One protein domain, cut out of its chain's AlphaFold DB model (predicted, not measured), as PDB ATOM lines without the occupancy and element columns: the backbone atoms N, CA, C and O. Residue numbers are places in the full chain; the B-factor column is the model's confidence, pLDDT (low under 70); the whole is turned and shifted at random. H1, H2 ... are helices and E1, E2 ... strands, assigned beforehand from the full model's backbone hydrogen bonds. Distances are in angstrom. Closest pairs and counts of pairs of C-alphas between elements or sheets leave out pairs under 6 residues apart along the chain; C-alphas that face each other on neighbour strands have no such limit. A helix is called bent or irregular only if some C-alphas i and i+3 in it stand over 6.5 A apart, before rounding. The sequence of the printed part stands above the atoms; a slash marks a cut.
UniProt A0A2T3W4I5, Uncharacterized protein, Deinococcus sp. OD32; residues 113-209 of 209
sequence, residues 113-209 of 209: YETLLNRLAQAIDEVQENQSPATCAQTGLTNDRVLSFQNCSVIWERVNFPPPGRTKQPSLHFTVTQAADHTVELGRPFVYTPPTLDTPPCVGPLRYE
ATOM      1  N   TYR A 113      18.924  86.633  98.199       79.94
ATOM      2  CA  TYR A 113      17.930  85.691  98.715       79.94
ATOM      3  C   TYR A 113      18.048  84.291  98.099       79.94
ATOM      4  O   TYR A 113      18.013  83.296  98.823       79.94
ATOM      5  N   GLU A 114      18.240  84.181  96.783       72.94
ATOM      6  CA  GLU A 114      18.479  82.881  96.140       72.94
ATOM      7  C   GLU A 114      19.796  82.257  96.613       72.94
ATOM      8  O   GLU A 114      19.842  81.072  96.955       72.94
ATOM      9  N   THR A 115      20.847  83.075  96.726       79.06
ATOM     10  CA  THR A 115      22.136  82.646  97.285       79.06
ATOM     11  C   THR A 115      21.969  82.133  98.719       79.06
ATOM     12  O   THR A 115      22.539  81.102  99.080       79.06
ATOM     13  N   LEU A 116      21.166  82.826  99.533       84.50
ATOM     14  CA  LEU A 116      20.875  82.453 100.914       84.50
ATOM     15  C   LEU A 116      20.196  81.085 100.983       84.50
ATOM     16  O   LEU A 116      20.671  80.213 101.706       84.50
ATOM     17  N   LEU A 117      19.127  80.867 100.212       81.88
ATOM     18  CA  LEU A 117      18.413  79.587 100.197       81.88
ATOM     19  C   LEU A 117      19.313  78.421  99.776       81.88
ATOM     20  O   LEU A 117      19.275  77.364 100.406       81.88
ATOM     21  N   ASN A 118      20.155  78.621  98.762       76.88
ATOM     22  CA  ASN A 118      21.093  77.593  98.307       76.88
ATOM     23  C   ASN A 118      22.116  77.231  99.395       76.88
ATOM     24  O   ASN A 118      22.351  76.049  99.643       76.88
ATOM     25  N   ARG A 119      22.685  78.232 100.085       82.50
ATOM     26  CA  ARG A 119      23.624  77.998 101.195       82.50
ATOM     27  C   ARG A 119      22.966  77.315 102.378       82.50
ATOM     28  O   ARG A 119      23.594  76.480 103.003       82.50
ATOM     29  N   LEU A 120      21.717  77.649 102.686       84.88
ATOM     30  CA  LEU A 120      20.988  77.029 103.791       84.88
ATOM     31  C   LEU A 120      20.644  75.566 103.511       84.88
ATOM     32  O   LEU A 120      20.730  74.741 104.415       84.88
ATOM     33  N   ALA A 121      20.291  75.230 102.268       80.19
ATOM     34  CA  ALA A 121      20.106  73.840 101.862       80.19
ATOM     35  C   ALA A 121      21.407  73.036 102.025       80.19
ATOM     36  O   ALA A 121      21.397  71.999 102.678       80.19
ATOM     37  N   GLN A 122      22.528  73.567 101.528       78.62
ATOM     38  CA  GLN A 122      23.849  72.943 101.687       78.62
ATOM     39  C   GLN A 122      24.271  72.841 103.157       78.62
ATOM     40  O   GLN A 122      24.748  71.800 103.592       78.62
ATOM     41  N   ALA A 123      24.045  73.898 103.938       85.19
ATOM     42  CA  ALA A 123      24.361  73.935 105.358       85.19
ATOM     43  C   ALA A 123      23.657  72.806 106.112       85.19
ATOM     44  O   ALA A 123      24.298  72.115 106.895       85.19
ATOM     45  N   ILE A 124      22.362  72.584 105.848       82.31
ATOM     46  CA  ILE A 124      21.593  71.475 106.428       82.31
ATOM     47  C   ILE A 124      22.198  70.113 106.083       82.31
ATOM     48  O   ILE A 124      22.267  69.262 106.970       82.31
ATOM     49  N   ASP A 125      22.644  69.911 104.841       78.00
ATOM     50  CA  ASP A 125      23.274  68.653 104.416       78.00
ATOM     51  C   ASP A 125      24.597  68.384 105.164       78.00
ATOM     52  O   ASP A 125      24.991  67.230 105.344       78.00
ATOM     53  N   GLU A 126      25.273  69.437 105.636       79.31
ATOM     54  CA  GLU A 126      26.532  69.359 106.386       79.31
ATOM     55  C   GLU A 126      26.348  69.226 107.911       79.31
ATOM     56  O   GLU A 126      27.290  68.845 108.620       79.31
ATOM     57  N   VAL A 127      25.151  69.506 108.443       81.75
ATOM     58  CA  VAL A 127      24.886  69.459 109.889       81.75
ATOM     59  C   VAL A 127      24.940  68.019 110.420       81.75
ATOM     60  O   VAL A 127      24.240  67.122 109.954       81.75
ATOM     61  N   GLN A 128      25.697  67.808 111.502       73.38
ATOM     62  CA  GLN A 128      25.750  66.532 112.236       73.38
ATOM     63  C   GLN A 128      25.001  66.604 113.582       73.38
ATOM     64  O   GLN A 128      24.979  67.648 114.235       73.38
ATOM     65  N   GLU A 129      24.424  65.480 114.042       72.81
ATOM     66  CA  GLU A 129      23.513  65.396 115.214       72.81
ATOM     67  C   GLU A 129      24.096  65.948 116.534       72.81
ATOM     68  O   GLU A 129      23.353  66.315 117.442       72.81
ATOM     69  N   ASN A 130      25.421  66.091 116.620       66.81
ATOM     70  CA  ASN A 130      26.135  66.526 117.823       66.81
ATOM     71  C   ASN A 130      26.689  67.964 117.758       66.81
ATOM     72  O   ASN A 130      27.432  68.368 118.651       66.81
ATOM     73  N   GLN A 131      26.366  68.752 116.728       66.88
ATOM     74  CA  GLN A 131      26.963  70.079 116.500       66.88
ATOM     75  C   GLN A 131      26.280  71.230 117.276       66.88
ATOM     76  O   GLN A 131      25.992  72.280 116.717       66.88
ATOM     77  N   SER A 132      26.032  71.078 118.582       67.44
ATOM     78  CA  SER A 132      25.494  72.173 119.410       67.44
ATOM     79  C   SER A 132      26.464  72.578 120.532       67.44
ATOM     80  O   SER A 132      26.823  71.708 121.330       67.44
ATOM     81  N   PRO A 133      26.873  73.865 120.649       63.03
ATOM     82  CA  PRO A 133      26.647  74.987 119.724       63.03
ATOM     83  C   PRO A 133      27.635  74.986 118.536       63.03
ATOM     84  O   PRO A 133      28.838  74.818 118.733       63.03
ATOM     85  N   ALA A 134      27.142  75.218 117.313       75.75
ATOM     86  CA  ALA A 134      27.966  75.375 116.110       75.75
ATOM     87  C   ALA A 134      28.113  76.845 115.714       75.75
ATOM     88  O   ALA A 134      27.154  77.606 115.721       75.75
ATOM     89  N   THR A 135      29.318  77.237 115.316       82.94
ATOM     90  CA  THR A 135      29.564  78.518 114.641       82.94
ATOM     91  C   THR A 135      29.025  78.487 113.209       82.94
ATOM     92  O   THR A 135      28.929  77.419 112.610       82.94
ATOM     93  N   CYS A 136      28.756  79.655 112.610       85.31
ATOM     94  CA  CYS A 136      28.285  79.742 111.218       85.31
ATOM     95  C   CYS A 136      29.208  78.997 110.236       85.31
ATOM     96  O   CYS A 136      28.749  78.268 109.368       85.31
ATOM     97  N   ALA A 137      30.527  79.105 110.420       83.88
ATOM     98  CA  ALA A 137      31.492  78.414 109.568       83.88
ATOM     99  C   ALA A 137      31.444  76.881 109.718       83.88
ATOM    100  O   ALA A 137      31.682  76.172 108.747       83.88
ATOM    101  N   GLN A 138      31.128  76.365 110.913       84.38
ATOM    102  CA  GLN A 138      30.989  74.922 111.151       84.38
ATOM    103  C   GLN A 138      29.729  74.335 110.509       84.38
ATOM    104  O   GLN A 138      29.697  73.133 110.274       84.38
ATOM    105  N   THR A 139      28.726  75.165 110.215       82.44
ATOM    106  CA  THR A 139      27.516  74.768 109.483       82.44
ATOM    107  C   THR A 139      27.608  75.085 107.986       82.44
ATOM    108  O   THR A 139      26.575  75.171 107.338       82.44
ATOM    109  N   GLY A 140      28.790  75.406 107.447       82.81
ATOM    110  CA  GLY A 140      28.952  75.795 106.037       82.81
ATOM    111  C   GLY A 140      28.457  77.209 105.683       82.81
ATOM    112  O   GLY A 140      28.581  77.652 104.541       82.81
ATOM    113  N   LEU A 141      27.950  77.981 106.653       88.69
ATOM    114  CA  LEU A 141      27.518  79.371 106.462       88.69
ATOM    115  C   LEU A 141      28.716  80.323 106.580       88.69
ATOM    116  O   LEU A 141      28.984  80.921 107.624       88.69
ATOM    117  N   THR A 142      29.466  80.461 105.489       88.25
ATOM    118  CA  THR A 142      30.639  81.342 105.421       88.25
ATOM    119  C   THR A 142      30.274  82.781 105.054       88.25
ATOM    120  O   THR A 142      29.463  83.012 104.152       88.25
ATOM    121  N   ASN A 143      30.937  83.744 105.700       91.81
ATOM    122  CA  ASN A 143      30.789  85.173 105.417       91.81
ATOM    123  C   ASN A 143      31.579  85.580 104.169       91.81
ATOM    124  O   ASN A 143      32.756  85.244 104.039       91.81
ATOM    125  N   ASP A 144      30.958  86.359 103.287       90.50
ATOM    126  CA  ASP A 144      31.602  86.960 102.123       90.50
ATOM    127  C   ASP A 144      30.932  88.282 101.708       90.50
ATOM    128  O   ASP A 144      30.137  88.872 102.440       90.50
ATOM    129  N   ARG A 145      31.278  88.771 100.508       86.75
ATOM    130  CA  ARG A 145      30.728  90.015  99.948       86.75
ATOM    131  C   ARG A 145      29.231  89.949  99.623       86.75
ATOM    132  O   ARG A 145      28.645  91.001  99.380       86.75
ATOM    133  N   VAL A 146      28.647  88.751  99.531       85.19
ATOM    134  CA  VAL A 146      27.244  88.539  99.154       85.19
ATOM    135  C   VAL A 146      26.375  88.388 100.391       85.19
ATOM    136  O   VAL A 146      25.318  89.007 100.442       85.19
ATOM    137  N   LEU A 147      26.819  87.608 101.380       91.62
ATOM    138  CA  LEU A 147      26.095  87.357 102.625       91.62
ATOM    139  C   LEU A 147      27.057  87.282 103.813       91.62
ATOM    140  O   LEU A 147      28.114  86.657 103.734       91.62
ATOM    141  N   SER A 148      26.660  87.866 104.942       93.75
ATOM    142  CA  SER A 148      27.330  87.653 106.231       93.75
ATOM    143  C   SER A 148      26.339  87.256 107.314       93.75
ATOM    144  O   SER A 148      25.239  87.804 107.405       93.75
ATOM    145  N   PHE A 149      26.763  86.334 108.171       94.19
ATOM    146  CA  PHE A 149      25.959  85.652 109.173       94.19
ATOM    147  C   PHE A 149      26.530  85.862 110.575       94.19
ATOM    148  O   PHE A 149      27.745  85.958 110.772       94.19
ATOM    149  N   GLN A 150      25.641  85.904 111.561       93.06
ATOM    150  CA  GLN A 150      25.961  85.903 112.986       93.06
ATOM    151  C   GLN A 150      24.964  85.035 113.755       93.06
ATOM    152  O   GLN A 150      23.919  84.664 113.225       93.06
ATOM    153  N   ASN A 151      25.294  84.736 115.015       89.94
ATOM    154  CA  ASN A 151      24.428  84.013 115.951       89.94
ATOM    155  C   ASN A 151      23.911  82.675 115.399       89.94
ATOM    156  O   ASN A 151      22.768  82.304 115.652       89.94
ATOM    157  N   CYS A 152      24.737  81.965 114.623       89.31
ATOM    158  CA  CYS A 152      24.332  80.677 114.080       89.31
ATOM    159  C   CYS A 152      24.220  79.635 115.188       89.31
ATOM    160  O   CYS A 152      25.079  79.555 116.066       89.31
ATOM    161  N   SER A 153      23.170  78.831 115.135       88.69
ATOM    162  CA  SER A 153      23.021  77.645 115.961       88.69
ATOM    163  C   SER A 153      22.145  76.614 115.261       88.69
ATOM    164  O   SER A 153      21.324  76.937 114.402       88.69
ATOM    165  N   VAL A 154      22.359  75.352 115.620       88.12
ATOM    166  CA  VAL A 154      21.581  74.219 115.125       88.12
ATOM    167  C   VAL A 154      20.709  73.717 116.264       88.12
ATOM    168  O   VAL A 154      21.223  73.380 117.337       88.12
ATOM    169  N   ILE A 155      19.407  73.605 116.011       86.56
ATOM    170  CA  ILE A 155      18.453  72.975 116.923       86.56
ATOM    171  C   ILE A 155      17.874  71.736 116.245       86.56
ATOM    172  O   ILE A 155      17.370  71.796 115.129       86.56
ATOM    173  N   TRP A 156      17.952  70.590 116.921       82.69
ATOM    174  CA  TRP A 156      17.383  69.333 116.436       82.69
ATOM    175  C   TRP A 156      15.976  69.149 116.993       82.69
ATOM    176  O   TRP A 156      15.787  68.704 118.130       82.69
ATOM    177  N   GLU A 157      14.981  69.483 116.183       75.94
ATOM    178  CA  GLU A 157      13.577  69.386 116.556       75.94
ATOM    179  C   GLU A 157      13.038  67.982 116.290       75.94
ATOM    180  O   GLU A 157      13.386  67.327 115.308       75.94
ATOM    181  N   ARG A 158      12.166  67.487 117.172       71.88
ATOM    182  CA  ARG A 158      11.478  66.211 116.949       71.88
ATOM    183  C   ARG A 158      10.256  66.458 116.078       71.88
ATOM    184  O   ARG A 158       9.256  66.981 116.563       71.88
ATOM    185  N   VAL A 159      10.320  66.009 114.832       68.56
ATOM    186  CA  VAL A 159       9.200  66.026 113.894       68.56
ATOM    187  C   VAL A 159       8.585  64.629 113.788       68.56
ATOM    188  O   VAL A 159       9.263  63.604 113.883       68.56
ATOM    189  N   ASN A 160       7.266  64.555 113.636       59.44
ATOM    190  CA  ASN A 160       6.570  63.277 113.480       59.44
ATOM    191  C   ASN A 160       6.578  62.890 111.992       59.44
ATOM    192  O   ASN A 160       5.663  63.284 111.273       59.44
ATOM    193  N   PHE A 161       7.603  62.166 111.514       55.12
ATOM    194  CA  PHE A 161       7.654  61.738 110.109       55.12
ATOM    195  C   PHE A 161       8.521  60.492 109.837       55.12
ATOM    196  O   PHE A 161       9.700  60.502 110.202       55.12
ATOM    197  N   PRO A 162       8.008  59.478 109.100       50.97
ATOM    198  CA  PRO A 162       6.591  59.143 108.892       50.97
ATOM    199  C   PRO A 162       5.995  58.470 110.152       50.97
ATOM    200  O   PRO A 162       6.746  57.877 110.928       50.97
ATOM    201  N   PRO A 163       4.669  58.528 110.404       49.75
ATOM    202  CA  PRO A 163       4.066  57.890 111.576       49.75
ATOM    203  C   PRO A 163       4.343  56.375 111.596       49.75
ATOM    204  O   PRO A 163       4.162  55.730 110.563       49.75
ATOM    205  N   PRO A 164       4.750  55.779 112.738       50.31
ATOM    206  CA  PRO A 164       4.847  56.340 114.089       50.31
ATOM    207  C   PRO A 164       6.291  56.709 114.511       50.31
ATOM    208  O   PRO A 164       6.622  56.673 115.695       50.31
ATOM    209  N   GLY A 165       7.168  57.047 113.562       51.66
ATOM    210  CA  GLY A 165       8.545  57.469 113.817       51.66
ATOM    211  C   GLY A 165       8.648  58.957 114.163       51.66
ATOM    212  O   GLY A 165       8.238  59.823 113.391       51.66
ATOM    213  N   ARG A 166       9.219  59.269 115.332       57.00
ATOM    214  CA  ARG A 166       9.740  60.612 115.622       57.00
ATOM    215  C   ARG A 166      11.123  60.707 114.992       57.00
ATOM    216  O   ARG A 166      12.056  60.095 115.505       57.00
ATOM    217  N   THR A 167      11.248  61.467 113.916       66.31
ATOM    218  CA  THR A 167      12.544  61.764 113.298       66.31
ATOM    219  C   THR A 167      13.019  63.111 113.829       66.31
ATOM    220  O   THR A 167      12.213  64.015 114.050       66.31
ATOM    221  N   LYS A 168      14.313  63.252 114.119       74.12
ATOM    222  CA  LYS A 168      14.878  64.566 114.435       74.12
ATOM    223  C   LYS A 168      15.216  65.275 113.129       74.12
ATOM    224  O   LYS A 168      15.849  64.673 112.270       74.12
ATOM    225  N   GLN A 169      14.811  66.529 112.999       79.56
ATOM    226  CA  GLN A 169      15.135  67.376 111.859       79.56
ATOM    227  C   GLN A 169      15.962  68.570 112.348       79.56
ATOM    228  O   GLN A 169      15.607  69.159 113.374       79.56
ATOM    229  N   PRO A 170      17.065  68.920 111.668       85.19
ATOM    230  CA  PRO A 170      17.834  70.098 112.023       85.19
ATOM    231  C   PRO A 170      17.114  71.364 111.541       85.19
ATOM    232  O   PRO A 170      16.648  71.435 110.403       85.19
ATOM    233  N   SER A 171      17.071  72.365 112.412       86.88
ATOM    234  CA  SER A 171      16.687  73.745 112.122       86.88
ATOM    235  C   SER A 171      17.908  74.639 112.333       86.88
ATOM    236  O   SER A 171      18.617  74.510 113.336       86.88
ATOM    237  N   LEU A 172      18.167  75.532 111.378       88.75
ATOM    238  CA  LEU A 172      19.246  76.516 111.459       88.75
ATOM    239  C   LEU A 172      18.681  77.848 111.935       88.75
ATOM    240  O   LEU A 172      17.817  78.423 111.280       88.75
ATOM    241  N   HIS A 173      19.217  78.346 113.040       91.38
ATOM    242  CA  HIS A 173      18.904  79.656 113.596       91.38
ATOM    243  C   HIS A 173      20.089  80.566 113.321       91.38
ATOM    244  O   HIS A 173      21.218  80.179 113.612       91.38
ATOM    245  N   PHE A 174      19.873  81.734 112.727       92.62
ATOM    246  CA  PHE A 174      20.956  82.643 112.346       92.62
ATOM    247  C   PHE A 174      20.443  84.073 112.176       92.62
ATOM    248  O   PHE A 174      19.249  84.331 112.112       92.62
ATOM    249  N   THR A 175      21.353  85.035 112.077       93.94
ATOM    250  CA  THR A 175      21.040  86.427 111.733       93.94
ATOM    251  C   THR A 175      21.856  86.830 110.516       93.94
ATOM    252  O   THR A 175      23.081  86.694 110.524       93.94
ATOM    253  N   VAL A 176      21.204  87.358 109.478       93.88
ATOM    254  CA  VAL A 176      21.911  87.967 108.341       93.88
ATOM    255  C   VAL A 176      22.295  89.393 108.716       93.88
ATOM    256  O   VAL A 176      21.453  90.188 109.123       93.88
ATOM    257  N   THR A 177      23.574  89.728 108.600       94.81
ATOM    258  CA  THR A 177      24.123  91.045 108.982       94.81
ATOM    259  C   THR A 177      24.545  91.885 107.789       94.81
ATOM    260  O   THR A 177      24.630  93.106 107.894       94.81
ATOM    261  N   GLN A 178      24.755  91.246 106.640       93.94
ATOM    262  CA  GLN A 178      25.052  91.902 105.376       93.94
ATOM    263  C   GLN A 178      24.452  91.089 104.231       93.94
ATOM    264  O   GLN A 178      24.522  89.860 104.256       93.94
ATOM    265  N   ALA A 179      23.919  91.784 103.227       91.62
ATOM    266  CA  ALA A 179      23.499  91.224 101.948       91.62
ATOM    267  C   ALA A 179      23.958  92.143 100.802       91.62
ATOM    268  O   ALA A 179      24.049  93.360 100.982       91.62
ATOM    269  N   ALA A 180      24.260  91.577  99.631       86.06
ATOM    270  CA  ALA A 180      24.642  92.349  98.441       86.06
ATOM    271  C   ALA A 180      23.488  93.176  97.846       86.06
ATOM    272  O   ALA A 180      23.734  94.113  97.086       86.06
ATOM    273  N   ASP A 181      22.245  92.841  98.185       84.75
ATOM    274  CA  ASP A 181      21.043  93.553  97.769       84.75
ATOM    275  C   ASP A 181      19.983  93.546  98.892       84.75
ATOM    276  O   ASP A 181      20.200  93.018  99.980       84.75
ATOM    277  N   HIS A 182      18.836  94.174  98.635       82.94
ATOM    278  CA  HIS A 182      17.743  94.341  99.598       82.94
ATOM    279  C   HIS A 182      16.743  93.170  99.604       82.94
ATOM    280  O   HIS A 182      15.702  93.271 100.248       82.94
ATOM    281  N   THR A 183      17.020  92.075  98.888       81.25
ATOM    282  CA  THR A 183      16.117  90.909  98.826       81.25
ATOM    283  C   THR A 183      16.166  90.052 100.090       81.25
ATOM    284  O   THR A 183      15.330  89.172 100.276       81.25
ATOM    285  N   VAL A 184      17.119  90.317 100.985       84.19
ATOM    286  CA  VAL A 184      17.244  89.666 102.292       84.19
ATOM    287  C   VAL A 184      17.112  90.717 103.385       84.19
ATOM    288  O   VAL A 184      17.804  91.735 103.370       84.19
ATOM    289  N   GLU A 185      16.234  90.468 104.354       86.38
ATOM    290  CA  GLU A 185      16.101  91.336 105.521       86.38
ATOM    291  C   GLU A 185      17.293  91.144 106.478       86.38
ATOM    292  O   GLU A 185      17.761  90.030 106.711       86.38
ATOM    293  N   LEU A 186      17.813  92.254 107.010       91.00
ATOM    294  CA  LEU A 186      19.031  92.288 107.821       91.00
ATOM    295  C   LEU A 186      18.717  92.507 109.303       91.00
ATOM    296  O   LEU A 186      17.764  93.196 109.661       91.00
ATOM    297  N   GLY A 187      19.571  91.970 110.174       89.12
ATOM    298  CA  GLY A 187      19.561  92.229 111.615       89.12
ATOM    299  C   GLY A 187      18.464  91.510 112.401       89.12
ATOM    300  O   GLY A 187      18.405  91.670 113.619       89.12
ATOM    301  N   ARG A 188      17.618  90.710 111.742       88.75
ATOM    302  CA  ARG A 188      16.600  89.880 112.396       88.75
ATOM    303  C   ARG A 188      17.036  88.415 112.512       88.75
ATOM    304  O   ARG A 188      17.690  87.919 111.590       88.75
ATOM    305  N   PRO A 189      16.682  87.721 113.608       88.44
ATOM    306  CA  PRO A 189      16.831  86.275 113.696       88.44
ATOM    307  C   PRO A 189      15.920  85.565 112.688       88.44
ATOM    308  O   PRO A 189      14.736  85.884 112.559       88.44
ATOM    309  N   PHE A 190      16.496  84.600 111.983       88.88
ATOM    310  CA  PHE A 190      15.824  83.718 111.043       88.88
ATOM    311  C   PHE A 190      15.945  82.278 111.507       88.88
ATOM    312  O   PHE A 190      17.007  81.851 111.960       88.88
ATOM    313  N   VAL A 191      14.876  81.524 111.274       88.12
ATOM    314  CA  VAL A 191      14.861  80.067 111.340       88.12
ATOM    315  C   VAL A 191      14.679  79.525 109.934       88.12
ATOM    316  O   VAL A 191      13.715  79.864 109.241       88.12
ATOM    317  N   TYR A 192      15.604  78.668 109.519       85.50
ATOM    318  CA  TYR A 192      15.454  77.838 108.337       85.50
ATOM    319  C   TYR A 192      15.168  76.402 108.758       85.50
ATOM    320  O   TYR A 192      16.005  75.747 109.384       85.50
ATOM    321  N   THR A 193      13.993  75.915 108.367       80.44
ATOM    322  CA  THR A 193      13.621  74.507 108.502       80.44
ATOM    323  C   THR A 193      13.484  73.917 107.099       80.44
ATOM    324  O   THR A 193      12.756  74.483 106.277       80.44
ATOM    325  N   PRO A 194      14.149  72.788 106.799       71.69
ATOM    326  CA  PRO A 194      14.048  72.161 105.488       71.69
ATOM    327  C   PRO A 194      12.582  71.835 105.158       71.69
ATOM    328  O   PRO A 194      11.876  71.292 106.018       71.69
ATOM    329  N   PRO A 195      12.098  72.130 103.939       66.31
ATOM    330  CA  PRO A 195      10.735  71.792 103.562       66.31
ATOM    331  C   PRO A 195      10.542  70.271 103.570       66.31
ATOM    332  O   PRO A 195      11.325  69.520 102.990       66.31
ATOM    333  N   THR A 196       9.479  69.810 104.224       64.44
ATOM    334  CA  THR A 196       9.010  68.420 104.134       64.44
ATOM    335  C   THR A 196       8.073  68.260 102.934       64.44
ATOM    336  O   THR A 196       7.529  69.248 102.438       64.44
ATOM    337  N   LEU A 197       7.835  67.025 102.476       53.81
ATOM    338  CA  LEU A 197       6.934  66.729 101.344       53.81
ATOM    339  C   LEU A 197       5.504  67.287 101.523       53.81
ATOM    340  O   LEU A 197       4.829  67.536 100.527       53.81
ATOM    341  N   ASP A 198       5.077  67.538 102.765       53.22
ATOM    342  CA  ASP A 198       3.763  68.098 103.110       53.22
ATOM    343  C   ASP A 198       3.779  69.621 103.349       53.22
ATOM    344  O   ASP A 198       2.746  70.208 103.679       53.22
ATOM    345  N   THR A 199       4.930  70.294 103.210       48.34
ATOM    346  CA  THR A 199       5.002  71.753 103.371       48.34
ATOM    347  C   THR A 199       4.257  72.415 102.206       48.34
ATOM    348  O   THR A 199       4.649  72.228 101.051       48.34
ATOM    349  N   PRO A 200       3.184  73.194 102.460       38.00
ATOM    350  CA  PRO A 200       2.441  73.829 101.386       38.00
ATOM    351  C   PRO A 200       3.369  74.762 100.593       38.00
ATOM    352  O   PRO A 200       4.137  75.507 101.208       38.00
ATOM    353  N   PRO A 201       3.261  74.812  99.253       36.66
ATOM    354  CA  PRO A 201       4.197  75.532  98.377       36.66
ATOM    355  C   PRO A 201       4.237  77.056  98.600       36.66
ATOM    356  O   PRO A 201       5.059  77.743  97.998       36.66
ATOM    357  N   CYS A 202       3.350  77.589  99.444       31.34
ATOM    358  CA  CYS A 202       3.226  79.011  99.757       31.34
ATOM    359  C   CYS A 202       3.887  79.417 101.085       31.34
ATOM    360  O   CYS A 202       3.927  80.608 101.386       31.34
ATOM    361  N   VAL A 203       4.371  78.471 101.900       40.09
ATOM    362  CA  VAL A 203       5.098  78.795 103.136       40.09
ATOM    363  C   VAL A 203       6.580  78.851 102.795       40.09
ATOM    364  O   VAL A 203       7.187  77.825 102.494       40.09
ATOM    365  N   GLY A 204       7.157  80.055 102.804       49.31
ATOM    366  CA  GLY A 204       8.598  80.222 102.638       49.31
ATOM    367  C   GLY A 204       9.357  79.402 103.693       49.31
ATOM    368  O   GLY A 204       8.910  79.337 104.841       49.31
ATOM    369  N   PRO A 205      10.487  78.765 103.338       56.62
ATOM    370  CA  PRO A 205      11.240  77.934 104.280       56.62
ATOM    371  C   PRO A 205      11.967  78.766 105.353       56.62
ATOM    372  O   PRO A 205      12.468  78.216 106.329       56.62
ATOM    373  N   LEU A 206      12.008  80.090 105.175       57.00
ATOM    374  CA  LEU A 206      12.515  81.064 106.132       57.00
ATOM    375  C   LEU A 206      11.370  81.624 106.977       57.00
ATOM    376  O   LEU A 206      10.373  82.108 106.436       57.00
ATOM    377  N   ARG A 207      11.538  81.590 108.299       69.56
ATOM    378  CA  ARG A 207      10.610  82.167 109.280       69.56
ATOM    379  C   ARG A 207      11.362  83.118 110.204       69.56
ATOM    380  O   ARG A 207      12.540  82.903 110.475       69.56
ATOM    381  N   TYR A 208      10.681  84.156 110.674       65.62
ATOM    382  CA  TYR A 208      11.193  85.026 111.731       65.62
ATOM    383  C   TYR A 208      10.925  84.375 113.091       65.62
ATOM    384  O   TYR A 208       9.871  83.752 113.256       65.62
ATOM    385  N   GLU A 209      11.867  84.512 114.024       58.34
ATOM    386  CA  GLU A 209      11.619  84.220 115.447       58.34
ATOM    387  C   GLU A 209      10.768  85.301 116.120       58.34
ATOM    388  O   GLU A 209      10.926  86.495 115.768       58.34
TER     389      GLU A 209
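AT A GLANCE: This is residues 113 to 209 of the 209 residues of an uncharacterized protein of Deinococcus sp. OD32 (UniProt A0A2T3W4I5). A long, strongly twisted hairpin of two bent strands, E1 and E2, makes the length of the domain; two short strands, E3 and E4, extend the sheet beside E2. Helix H1 crosses one face slantwise, with the small H2 on the same face; the other face is bare, and residues 197 to 202 stick out. The 97 printed residues have two named helices and then four strands, H1 H2 E1 E2 E3 E4, of mixed class, with the antiparallel sheet in the order E1 - E2 - E3 - E4. The whole is compact, with a radius of gyration of the C-alphas of 13.6 A and spans of 44 by 32 by 21 A.

HOW THE PARTS SIT: H1, residues 113 to 126, and H2, residues 136 to 139, only just touch, with 3 pairs of C-alphas within 8 A; the closest are Ala 123 and Thr 139, 5.3 A. E1, residues 147 to 160, and E2, residues 166 to 179, form a hairpin, with N 153 and O 173 2.8 A apart. E3, residues 189 to 192, follows E2 as a hairpin, with N 174 and O 190 3.0 A apart. E4, residues 206 to 208, pairs with E3, also a hairpin, with N 191 and O 207 2.8 A apart. The four form a meander, each strand the antiparallel neighbour of the one before. H1 is on the sheet at a height of 7.7 A, only just over E2 with 3 C-alphas, at 41 degrees to it on the local plane; their closest C-alphas are Ile 124 and Pro 170, 6.9 A. H2 is on the same face at 8.4 A, only just over E1 with 3 C-alphas; their closest C-alphas are Cys 136 and Cys 152, 5.0 A. Every O i to N i+4 pair in H1 is within hydrogen-bond range; H2 is too short for one.

IN THESE COORDINATES: H1 begins at C-alpha 113 (17.930, 85.691, 98.715) and is 20.0 A long. E1 is 32.8 A long and bends by 79 degrees at residue 150; E2 is 36.2 A long and bends by 60 degrees at residue 176. E4 ends at C-alpha 208 (11.193, 85.026, 111.731).

THE WHOLE: The C-alphas of Arg 145 and Pro 164, the two farthest apart, are 44.8 A apart. The printed part has no cut, and the link from E3 to E4 is long, 13 residues. The mean pLDDT of the printed part is 76.4, and residues 130 to 133, 159 to 167 and 195 to 209 are under 70.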